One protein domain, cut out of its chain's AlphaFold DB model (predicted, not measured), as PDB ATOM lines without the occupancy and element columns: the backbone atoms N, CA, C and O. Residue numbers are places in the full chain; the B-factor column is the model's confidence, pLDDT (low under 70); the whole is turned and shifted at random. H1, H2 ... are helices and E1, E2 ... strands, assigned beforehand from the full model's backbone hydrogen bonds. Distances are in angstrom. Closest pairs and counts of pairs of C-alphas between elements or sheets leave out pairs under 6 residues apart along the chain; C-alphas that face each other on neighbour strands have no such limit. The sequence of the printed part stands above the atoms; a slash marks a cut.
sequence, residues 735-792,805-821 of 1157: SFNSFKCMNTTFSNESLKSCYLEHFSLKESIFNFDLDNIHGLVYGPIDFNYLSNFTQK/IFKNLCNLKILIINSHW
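Overview. This is residues 735 to 792 and 805 to 821 of the 1157 residues of the protein "Hypothetical protein" of Brachionus calyciflorus (UniProt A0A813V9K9). With little regular structure, this model is a small parallel pair of short strands, E1 and E2, joined by a right-handed crossover through H1, with E3 set off beyond E2 and the long unnamed stretch of residues 770 to 792 running round the outside, its C-alphas 7 to 16 A from the mean of all C-alphas. The 75 printed residues hold one named helix and three named strands in the order E1, H1, E2, E3, a mixed class with 22 residues in named elements. The whole is compact and rounded, radius of gyration of the C-alphas 12.1 A, spanning 29 by 25 by 23 A.

Arrangement. E1, residues 738 to 741, and E2, residues 767 to 769, are parallel neighbours at 13 degrees; N 739 and O 767 are 2.9 A apart, within hydrogen-bond range. With H1, residues 748 to 759, they form a strand-helix-strand unit, two parallel strands with a helix between. E1 and H1 are near each other, with 5 pairs of C-alphas within 10 A. In H1 every O i to N i+4 pair is within hydrogen-bond range. E3, residues 814 to 816, pairs with no named strand and is apart from E1, E2 and H1.

Along the chain. E1 begins at C-alpha 738 (-31.302, 32.483, -45.621) and spans 9.8 A; H1 spans 16.1 A, E2 and E3 6.6 A each. E3 ends at C-alpha 816 (-22.308, 41.774, -39.531).

Size, cuts and confidence. The C-alphas farthest apart, of Leu 761 and Trp 821, are 34.7 A apart. Residues 793 to 804 are not printed, leaving 14.4 A between C-alphas 792 and 805; the link E2 to E3 crosses this cut. No link printed whole is long. Mean pLDDT of the printed part is 77.1; 22 residues are under 70, among them 758 to 765 and 774 to 781.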
ATOM      1  N   SER A 735     -37.413  30.431 -45.087       65.19
ATOM      2  CA  SER A 735     -38.349  30.989 -46.071       65.19
ATOM      3  C   SER A 735     -37.910  32.315 -46.715       65.19
ATOM      4  O   SER A 735     -38.609  32.814 -47.591       65.19
ATOM      5  N   PHE A 736     -36.785  32.901 -46.294       69.06
ATOM      6  CA  PHE A 736     -36.226  34.147 -46.834       69.06
ATOM      7  C   PHE A 736     -34.957  33.895 -47.666       69.06
ATOM      8  O   PHE A 736     -34.135  34.798 -47.851       69.06
ATOM      9  N   ASN A 737     -34.768  32.650 -48.122       79.50
ATOM     10  CA  ASN A 737     -33.532  32.151 -48.723       79.50
ATOM     11  C   ASN A 737     -32.301  32.510 -47.867       79.50
ATOM     12  O   ASN A 737     -31.253  32.893 -48.397       79.50
ATOM     13  N   SER A 738     -32.436  32.416 -46.535       82.06
ATOM     14  CA  SER A 738     -31.302  32.483 -45.621       82.06
ATOM     15  C   SER A 738     -30.761  31.086 -45.371       82.06
ATOM     16  O   SER A 738     -31.474  30.241 -44.832       82.06
ATOM     17  N   PHE A 739     -29.490  30.854 -45.691       84.75
ATOM     18  CA  PHE A 739     -28.773  29.700 -45.155       84.75
ATOM     19  C   PHE A 739     -28.380  29.996 -43.710       84.75
ATOM     20  O   PHE A 739     -27.810  31.056 -43.435       84.75
ATOM     21  N   LYS A 740     -28.720  29.086 -42.795       86.31
ATOM     22  CA  LYS A 740     -28.478  29.228 -41.359       86.31
ATOM     23  C   LYS A 740     -27.782  27.991 -40.819       86.31
ATOM     24  O   LYS A 740     -28.311  26.889 -40.940       86.31
ATOM     25  N   CYS A 741     -26.631  28.183 -40.185       83.12
ATOM     26  CA  CYS A 741     -25.898  27.146 -39.461       83.12
ATOM     27  C   CYS A 741     -25.582  27.673 -38.060       83.12
ATOM     28  O   CYS A 741     -25.065  28.778 -37.925       83.12
ATOM     29  N   MET A 742     -25.886  26.911 -37.009       75.19
ATOM     30  CA  MET A 742     -25.734  27.383 -35.625       75.19
ATOM     31  C   MET A 742     -25.129  26.305 -34.721       75.19
ATOM     32  O   MET A 742     -25.330  25.110 -34.935       75.19
ATOM     33  N   ASN A 743     -24.446  26.736 -33.656       64.12
ATOM     34  CA  ASN A 743     -24.084  25.914 -32.489       64.12
ATOM     35  C   ASN A 743     -23.238  24.656 -32.776       64.12
ATOM     36  O   ASN A 743     -23.281  23.696 -32.009       64.12
ATOM     37  N   THR A 744     -22.473  24.648 -33.865       66.31
ATOM     38  CA  THR A 744     -21.722  23.484 -34.359       66.31
ATOM     39  C   THR A 744     -20.300  23.874 -34.752       66.31
ATOM     40  O   THR A 744     -20.033  25.039 -35.023       66.31
ATOM     41  N   THR A 745     -19.378  22.909 -34.773       69.69
ATOM     42  CA  THR A 745     -18.043  23.056 -35.368       69.69
ATOM     43  C   THR A 745     -18.078  22.638 -36.839       69.69
ATOM     44  O   THR A 745     -18.656  21.605 -37.180       69.69
ATOM     45  N   PHE A 746     -17.404  23.397 -37.706       71.00
ATOM     46  CA  PHE A 746     -17.177  23.037 -39.109       71.00
ATOM     47  C   PHE A 746     -15.689  23.101 -39.446       71.00
ATOM     48  O   PHE A 746     -15.005  24.049 -39.063       71.00
ATOM     49  N   SER A 747     -15.202  22.133 -40.226       76.88
ATOM     50  CA  SER A 747     -14.046  22.375 -41.091       76.88
ATOM     51  C   SER A 747     -14.505  23.128 -42.346       76.88
ATOM     52  O   SER A 747     -15.686  23.090 -42.705       76.88
ATOM     53  N   ASN A 748     -13.571  23.769 -43.054       69.44
ATOM     54  CA  ASN A 748     -13.845  24.373 -44.364       69.44
ATOM     55  C   ASN A 748     -14.511  23.381 -45.332       69.44
ATOM     56  O   ASN A 748     -15.434  23.741 -46.055       69.44
ATOM     57  N   GLU A 749     -14.052  22.129 -45.327       76.00
ATOM     58  CA  GLU A 749     -14.565  21.066 -46.190       76.00
ATOM     59  C   GLU A 749     -15.977  20.644 -45.788       76.00
ATOM     60  O   GLU A 749     -16.825  20.502 -46.660       76.00
ATOM     61  N   SER A 750     -16.280  20.534 -44.489       78.31
ATOM     62  CA  SER A 750     -17.646  20.258 -44.029       78.31
ATOM     63  C   SER A 750     -18.610  21.394 -44.381       78.31
ATOM     64  O   SER A 750     -19.721  21.114 -44.818       78.31
ATOM     65  N   LEU A 751     -18.198  22.661 -44.241       76.62
ATOM     66  CA  LEU A 751     -19.035  23.811 -44.611       76.62
ATOM     67  C   LEU A 751     -19.259  23.874 -46.131       76.62
ATOM     68  O   LEU A 751     -20.393  24.034 -46.580       76.62
ATOM     69  N   LYS A 752     -18.196  23.675 -46.923       78.00
ATOM     70  CA  LYS A 752     -18.256  23.592 -48.390       78.00
ATOM     71  C   LYS A 752     -19.102  22.404 -48.863       78.00
ATOM     72  O   LYS A 752     -19.858  22.555 -49.815       78.00
ATOM     73  N   SER A 753     -19.012  21.250 -48.199       78.81
ATOM     74  CA  SER A 753     -19.816  20.064 -48.516       78.81
ATOM     75  C   SER A 753     -21.293  20.306 -48.221       78.81
ATOM     76  O   SER A 753     -22.101  20.150 -49.126       78.81
ATOM     77  N   CYS A 754     -21.643  20.782 -47.017       76.62
ATOM     78  CA  CYS A 754     -23.024  21.156 -46.672       76.62
ATOM     79  C   CYS A 754     -23.591  22.186 -47.664       76.62
ATOM     80  O   CYS A 754     -24.755  22.109 -48.044       76.62
ATOM     81  N   TYR A 755     -22.766  23.139 -48.112       74.12
ATOM     82  CA  TYR A 755     -23.163  24.098 -49.137       74.12
ATOM     83  C   TYR A 755     -23.448  23.416 -50.489       74.12
ATOM     84  O   TYR A 755     -24.540  23.555 -51.031       74.12
ATOM     85  N   LEU A 756     -22.504  22.648 -51.035       77.12
ATOM     86  CA  LEU A 756     -22.670  21.996 -52.344       77.12
ATOM     87  C   LEU A 756     -23.808  20.953 -52.347       77.12
ATOM     88  O   LEU A 756     -24.536  20.844 -53.337       77.12
ATOM     89  N   GLU A 757     -24.003  20.246 -51.233       75.25
ATOM     90  CA  GLU A 757     -25.088  19.281 -51.013       75.25
ATOM     91  C   GLU A 757     -26.469  19.961 -50.977       75.25
ATOM     92  O   GLU A 757     -27.410  19.471 -51.596       75.25
ATOM     93  N   HIS A 758     -26.602  21.126 -50.326       67.81
ATOM     94  CA  HIS A 758     -27.878  21.852 -50.256       67.81
ATOM     95  C   HIS A 758     -28.170  22.785 -51.448       67.81
ATOM     96  O   HIS A 758     -29.336  23.136 -51.655       67.81
ATOM     97  N   PHE A 759     -27.157  23.211 -52.218       65.88
ATOM     98  CA  PHE A 759     -27.292  24.331 -53.170       65.88
ATOM     99  C   PHE A 759     -26.866  24.066 -54.613       65.88
ATOM    100  O   PHE A 759     -27.018  24.952 -55.451       65.88
ATOM    101  N   SER A 760     -26.464  22.843 -54.958       53.09
ATOM    102  CA  SER A 760     -26.292  22.419 -56.360       53.09
ATOM    103  C   SER A 760     -27.568  22.538 -57.223       53.09
ATOM    104  O   SER A 760     -27.484  22.417 -58.441       53.09
ATOM    105  N   LEU A 761     -28.735  22.812 -56.616       45.12
ATOM    106  CA  LEU A 761     -30.047  22.932 -57.272       45.12
ATOM    107  C   LEU A 761     -30.862  24.191 -56.866       45.12
ATOM    108  O   LEU A 761     -32.080  24.204 -57.044       45.12
ATOM    109  N   LYS A 762     -30.252  25.245 -56.289       53.25
ATOM    110  CA  LYS A 762     -30.984  26.463 -55.853       53.25
ATOM    111  C   LYS A 762     -30.273  27.775 -56.213       53.25
ATOM    112  O   LYS A 762     -29.339  28.193 -55.542       53.25
ATOM    113  N   GLU A 763     -30.809  28.484 -57.206       55.03
ATOM    114  CA  GLU A 763     -30.218  29.687 -57.826       55.03
ATOM    115  C   GLU A 763     -30.336  31.006 -57.022       55.03
ATOM    116  O   GLU A 763     -30.181  32.086 -57.586       55.03
ATOM    117  N   SER A 764     -30.656  30.985 -55.720       67.56
ATOM    118  CA  SER A 764     -30.627  32.215 -54.902       67.56
ATOM    119  C   SER A 764     -30.534  31.962 -53.394       67.56
ATOM    120  O   SER A 764     -31.454  31.431 -52.777       67.56
ATOM    121  N   ILE A 765     -29.443  32.437 -52.785       68.19
ATOM    122  CA  ILE A 765     -29.265  32.568 -51.330       68.19
ATOM    123  C   ILE A 765     -28.941  34.032 -51.046       68.19
ATOM    124  O   ILE A 765     -27.812  34.471 -51.265       68.19
ATOM    125  N   PHE A 766     -29.917  34.799 -50.566       82.25
ATOM    126  CA  PHE A 766     -29.717  36.229 -50.313       82.25
ATOM    127  C   PHE A 766     -29.025  36.499 -48.972       82.25
ATOM    128  O   PHE A 766     -28.306  37.491 -48.845       82.25
ATOM    129  N   ASN A 767     -29.201  35.612 -47.989       88.00
ATOM    130  CA  ASN A 767     -28.707  35.789 -46.623       88.00
ATOM    131  C   ASN A 767     -27.897  34.557 -46.170       88.00
ATOM    132  O   ASN A 767     -28.269  33.420 -46.456       88.00
ATOM    133  N   PHE A 768     -26.803  34.771 -45.444       88.88
ATOM    134  CA  PHE A 768     -25.903  33.714 -44.978       88.88
ATOM    135  C   PHE A 768     -25.502  33.994 -43.521       88.88
ATOM    136  O   PHE A 768     -24.823  34.978 -43.229       88.88
ATOM    137  N   ASP A 769     -25.980  33.162 -42.598       90.81
ATOM    138  CA  ASP A 769     -25.982  33.423 -41.155       90.81
ATOM    139  C   ASP A 769     -25.340  32.248 -40.400       90.81
ATOM    140  O   ASP A 769     -25.840  31.119 -40.423       90.81
ATOM    141  N   LEU A 770     -24.196  32.519 -39.770       87.06
ATOM    142  CA  LEU A 770     -23.384  31.553 -39.026       87.06
ATOM    143  C   LEU A 770     -23.339  31.868 -37.517       87.06
ATOM    144  O   LEU A 770     -22.358  31.537 -36.847       87.06
ATOM    145  N   ASP A 771     -24.337  32.560 -36.962       83.38
ATOM    146  CA  ASP A 771     -24.343  32.956 -35.548       83.38
ATOM    147  C   ASP A 771     -24.163  31.764 -34.576       83.38
ATOM    148  O   ASP A 771     -24.928  30.795 -34.580       83.38
ATOM    149  N   ASN A 772     -23.218  31.889 -33.634       75.25
ATOM    150  CA  ASN A 772     -22.872  30.890 -32.605       75.25
ATOM    151  C   ASN A 772     -22.184  29.597 -33.118       75.25
ATOM    152  O   ASN A 772     -22.275  28.547 -32.476       75.25
ATOM    153  N   ILE A 773     -21.477  29.638 -34.249       76.19
ATOM    154  CA  ILE A 773     -20.523  28.596 -34.669       76.19
ATOM    155  C   ILE A 773     -19.224  28.723 -33.854       76.19
ATOM    156  O   ILE A 773     -18.289  29.454 -34.188       76.19
ATOM    157  N   HIS A 774     -19.166  27.973 -32.754       65.94
ATOM    158  CA  HIS A 774     -17.958  27.831 -31.943       65.94
ATOM    159  C   HIS A 774     -16.902  26.981 -32.672       65.94
ATOM    160  O   HIS A 774     -17.223  25.969 -33.289       65.94
ATOM    161  N   GLY A 775     -15.620  27.337 -32.538       59.91
ATOM    162  CA  GLY A 775     -14.512  26.483 -32.984       59.91
ATOM    163  C   GLY A 775     -14.158  26.548 -34.476       59.91
ATOM    164  O   GLY A 775     -13.492  25.638 -34.965       59.91
ATOM    165  N   LEU A 776     -14.527  27.621 -35.189       60.53
ATOM    166  CA  LEU A 776     -13.938  27.973 -36.492       60.53
ATOM    167  C   LEU A 776     -12.468  28.397 -36.316       60.53
ATOM    168  O   LEU A 776     -12.134  29.577 -36.210       60.53
ATOM    169  N   VAL A 777     -11.593  27.398 -36.209       50.25
ATOM    170  CA  VAL A 777     -10.228  27.539 -35.695       50.25
ATOM    171  C   VAL A 777      -9.213  27.017 -36.725       50.25
ATOM    172  O   VAL A 777      -9.182  25.835 -37.055       50.25
ATOM    173  N   TYR A 778      -8.376  27.938 -37.217       49.31
ATOM    174  CA  TYR A 778      -7.236  27.764 -38.143       49.31
ATOM    175  C   TYR A 778      -7.497  27.479 -39.640       49.31
ATOM    176  O   TYR A 778      -6.532  27.465 -40.406       49.31
ATOM    177  N   GLY A 779      -8.745  27.363 -40.105       57.72
ATOM    178  CA  GLY A 779      -9.069  27.330 -41.544       57.72
ATOM    179  C   GLY A 779      -9.427  28.715 -42.116       57.72
ATOM    180  O   GLY A 779     -10.263  29.396 -41.521       57.72
ATOM    181  N   PRO A 780      -8.860  29.165 -43.257       60.06
ATOM    182  CA  PRO A 780      -9.389  30.321 -43.980       60.06
ATOM    183  C   PRO A 780     -10.662  29.898 -44.724       60.06
ATOM    184  O   PRO A 780     -10.577  29.105 -45.660       60.06
ATOM    185  N   ILE A 781     -11.840  30.371 -44.307       69.25
ATOM    186  CA  ILE A 781     -13.080  30.094 -45.046       69.25
ATOM    187  C   ILE A 781     -13.009  30.851 -46.371       69.25
ATOM    188  O   ILE A 781     -13.014  32.080 -46.377       69.25
ATOM    189  N   ASP A 782     -12.945  30.125 -47.482       74.69
ATOM    190  CA  ASP A 782     -13.045  30.736 -48.800       74.69
ATOM    191  C   ASP A 782     -14.523  30.916 -49.181       74.69
ATOM    192  O   ASP A 782     -15.196  29.940 -49.499       74.69
ATOM    193  N   PHE A 783     -15.026  32.154 -49.170       82.94
ATOM    194  CA  PHE A 783     -16.388  32.467 -49.614       82.94
ATOM    195  C   PHE A 783     -16.520  32.701 -51.132       82.94
ATOM    196  O   PHE A 783     -17.604  33.063 -51.580       82.94
ATOM    197  N   ASN A 784     -15.489  32.469 -51.956       80.50
ATOM    198  CA  ASN A 784     -15.542  32.678 -53.415       80.50
ATOM    199  C   ASN A 784     -16.758  32.015 -54.100       80.50
ATOM    200  O   ASN A 784     -17.280  32.549 -55.079       80.50
ATOM    201  N   TYR A 785     -17.259  30.895 -53.565       79.31
ATOM    202  CA  TYR A 785     -18.448  30.195 -54.070       79.31
ATOM    203  C   TYR A 785     -19.800  30.884 -53.763       79.31
ATOM    204  O   TYR A 785     -20.823  30.464 -54.299       79.31
ATOM    205  N   LEU A 786     -19.824  31.934 -52.929       79.56
ATOM    206  CA  LEU A 786     -21.007  32.764 -52.630       79.56
ATOM    207  C   LEU A 786     -21.118  34.025 -53.509       79.56
ATOM    208  O   LEU A 786     -22.139  34.718 -53.459       79.56
ATOM    209  N   SER A 787     -20.076  34.325 -54.292       76.00
ATOM    210  CA  SER A 787     -19.844  35.587 -55.022       76.00
ATOM    211  C   SER A 787     -21.062  36.173 -55.744       76.00
ATOM    212  O   SER A 787     -21.296  37.379 -55.665       76.00
ATOM    213  N   ASN A 788     -21.869  35.330 -56.392       70.00
ATOM    214  CA  ASN A 788     -23.006  35.768 -57.204       70.00
ATOM    215  C   ASN A 788     -24.303  36.059 -56.424       70.00
ATOM    216  O   ASN A 788     -25.175  36.729 -56.971       70.00
ATOM    217  N   PHE A 789     -24.477  35.587 -55.182       70.50
ATOM    218  CA  PHE A 789     -25.819  35.513 -54.571       70.50
ATOM    219  C   PHE A 789     -25.986  36.254 -53.240       70.50
ATOM    220  O   PHE A 789     -27.033  36.865 -53.008       70.50
ATOM    221  N   THR A 790     -24.986  36.217 -52.357       76.94
ATOM    222  CA  THR A 790     -25.177  36.647 -50.965       76.94
ATOM    223  C   THR A 790     -25.147  38.169 -50.804       76.94
ATOM    224  O   THR A 790     -24.105  38.800 -50.955       76.94
ATOM    225  N   GLN A 791     -26.289  38.750 -50.422       90.75
ATOM    226  CA  GLN A 791     -26.436  40.175 -50.103       90.75
ATOM    227  C   GLN A 791     -26.153  40.491 -48.629       90.75
ATOM    228  O   GLN A 791     -25.766  41.618 -48.316       90.75
ATOM    229  N   LYS A 792     -26.321  39.517 -47.725       93.94
ATOM    230  CA  LYS A 792     -26.088  39.681 -46.283       93.94
ATOM    231  C   LYS A 792     -25.298  38.519 -45.689       93.94
ATOM    232  O   LYS A 792     -25.719  37.372 -45.813       93.94
ATOM    233  N   ILE A 805     -10.952  37.514 -46.961       81.69
ATOM    234  CA  ILE A 805     -12.021  36.488 -47.005       81.69
ATOM    235  C   ILE A 805     -13.299  36.897 -47.770       81.69
ATOM    236  O   ILE A 805     -13.982  36.024 -48.298       81.69
ATOM    237  N   PHE A 806     -13.630  38.191 -47.876       89.94
ATOM    238  CA  PHE A 806     -14.895  38.652 -48.488       89.94
ATOM    239  C   PHE A 806     -14.711  39.388 -49.827       89.94
ATOM    240  O   PHE A 806     -15.694  39.814 -50.431       89.94
ATOM    241  N   LYS A 807     -13.470  39.539 -50.313       87.62
ATOM    242  CA  LYS A 807     -13.107  40.430 -51.433       87.62
ATOM    243  C   LYS A 807     -13.931  40.207 -52.707       87.62
ATOM    244  O   LYS A 807     -14.297  41.170 -53.369       87.62
ATOM    245  N   ASN A 808     -14.225  38.949 -53.033       88.00
ATOM    246  CA  ASN A 808     -14.902  38.563 -54.274       88.00
ATOM    247  C   ASN A 808     -16.438  38.488 -54.136       88.00
ATOM    248  O   ASN A 808     -17.119  37.984 -55.027       88.00
ATOM    249  N   LEU A 809     -17.004  38.975 -53.026       91.75
ATOM    250  CA  LEU A 809     -18.448  39.005 -52.781       91.75
ATOM    251  C   LEU A 809     -19.072  40.311 -53.287       91.75
ATOM    252  O   LEU A 809     -19.628  41.087 -52.517       91.75
ATOM    253  N   CYS A 810     -18.983  40.559 -54.594       92.50
ATOM    254  CA  CYS A 810     -19.373  41.829 -55.224       92.50
ATOM    255  C   CYS A 810     -20.861  42.213 -55.062       92.50
ATOM    256  O   CYS A 810     -21.225  43.352 -55.343       92.50
ATOM    257  N   ASN A 811     -21.713  41.285 -54.611       92.69
ATOM    258  CA  ASN A 811     -23.132  41.518 -54.321       92.69
ATOM    259  C   ASN A 811     -23.435  41.729 -52.821       92.69
ATOM    260  O   ASN A 811     -24.589  41.986 -52.464       92.69
ATOM    261  N   LEU A 812     -22.429  41.647 -51.939       94.88
ATOM    262  CA  LEU A 812     -22.591  41.778 -50.491       94.88
ATOM    263  C   LEU A 812     -22.847  43.238 -50.099       94.88
ATOM    264  O   LEU A 812     -21.990  44.101 -50.282       94.88
ATOM    265  N   LYS A 813     -24.021  43.493 -49.518       96.06
ATOM    266  CA  LYS A 813     -24.475  44.809 -49.042       96.06
ATOM    267  C   LYS A 813     -24.371  44.946 -47.527       96.06
ATOM    268  O   LYS A 813     -24.102  46.034 -47.039       96.06
ATOM    269  N   ILE A 814     -24.599  43.872 -46.776       96.06
ATOM    270  CA  ILE A 814     -24.659  43.909 -45.311       96.06
ATOM    271  C   ILE A 814     -23.671  42.893 -44.747       96.06
ATOM    272  O   ILE A 814     -23.804  41.696 -44.999       96.06
ATOM    273  N   LEU A 815     -22.712  43.362 -43.953       95.94
ATOM    274  CA  LEU A 815     -21.758  42.516 -43.248       95.94
ATOM    275  C   LEU A 815     -21.837  42.785 -41.746       95.94
ATOM    276  O   LEU A 815     -21.545  43.885 -41.291       95.94
ATOM    277  N   ILE A 816     -22.231  41.760 -40.994       95.75
ATOM    278  CA  ILE A 816     -22.308  41.774 -39.531       95.75
ATOM    279  C   ILE A 816     -21.302  40.749 -39.003       95.75
ATOM    280  O   ILE A 816     -21.470  39.553 -39.249       95.75
ATOM    281  N   ILE A 817     -20.272  41.180 -38.278       93.50
ATOM    282  CA  ILE A 817     -19.273  40.303 -37.654       93.50
ATOM    283  C   ILE A 817     -19.083  40.716 -36.194       93.50
ATOM    284  O   ILE A 817     -18.162  41.454 -35.856       93.50
ATOM    285  N   ASN A 818     -19.946  40.212 -35.315       91.88
ATOM    286  CA  ASN A 818     -19.942  40.624 -33.914       91.88
ATOM    287  C   ASN A 818     -19.211  39.601 -33.032       91.88
ATOM    288  O   ASN A 818     -19.092  38.428 -33.386       91.88
ATOM    289  N   SER A 819     -18.708  40.023 -31.871       86.19
ATOM    290  CA  SER A 819     -17.929  39.168 -30.952       86.19
ATOM    291  C   SER A 819     -16.632  38.575 -31.555       86.19
ATOM    292  O   SER A 819     -16.151  37.537 -31.099       86.19
ATOM    293  N   HIS A 820     -16.075  39.201 -32.599       86.81
ATOM    294  CA  HIS A 820     -14.915  38.711 -33.360       86.81
ATOM    295  C   HIS A 820     -13.563  38.921 -32.665       86.81
ATOM    296  O   HIS A 820     -13.472  39.698 -31.723       86.81
ATOM    297  N   TRP A 821     -12.481  38.321 -33.179       89.44
ATOM    298  CA  TRP A 821     -11.099  38.560 -32.715       89.44
ATOM    299  C   TRP A 821     -10.273  39.423 -33.688       89.44
ATOM    300  O   TRP A 821      -9.086  39.173 -33.914       89.44
TER     301      TRP A 821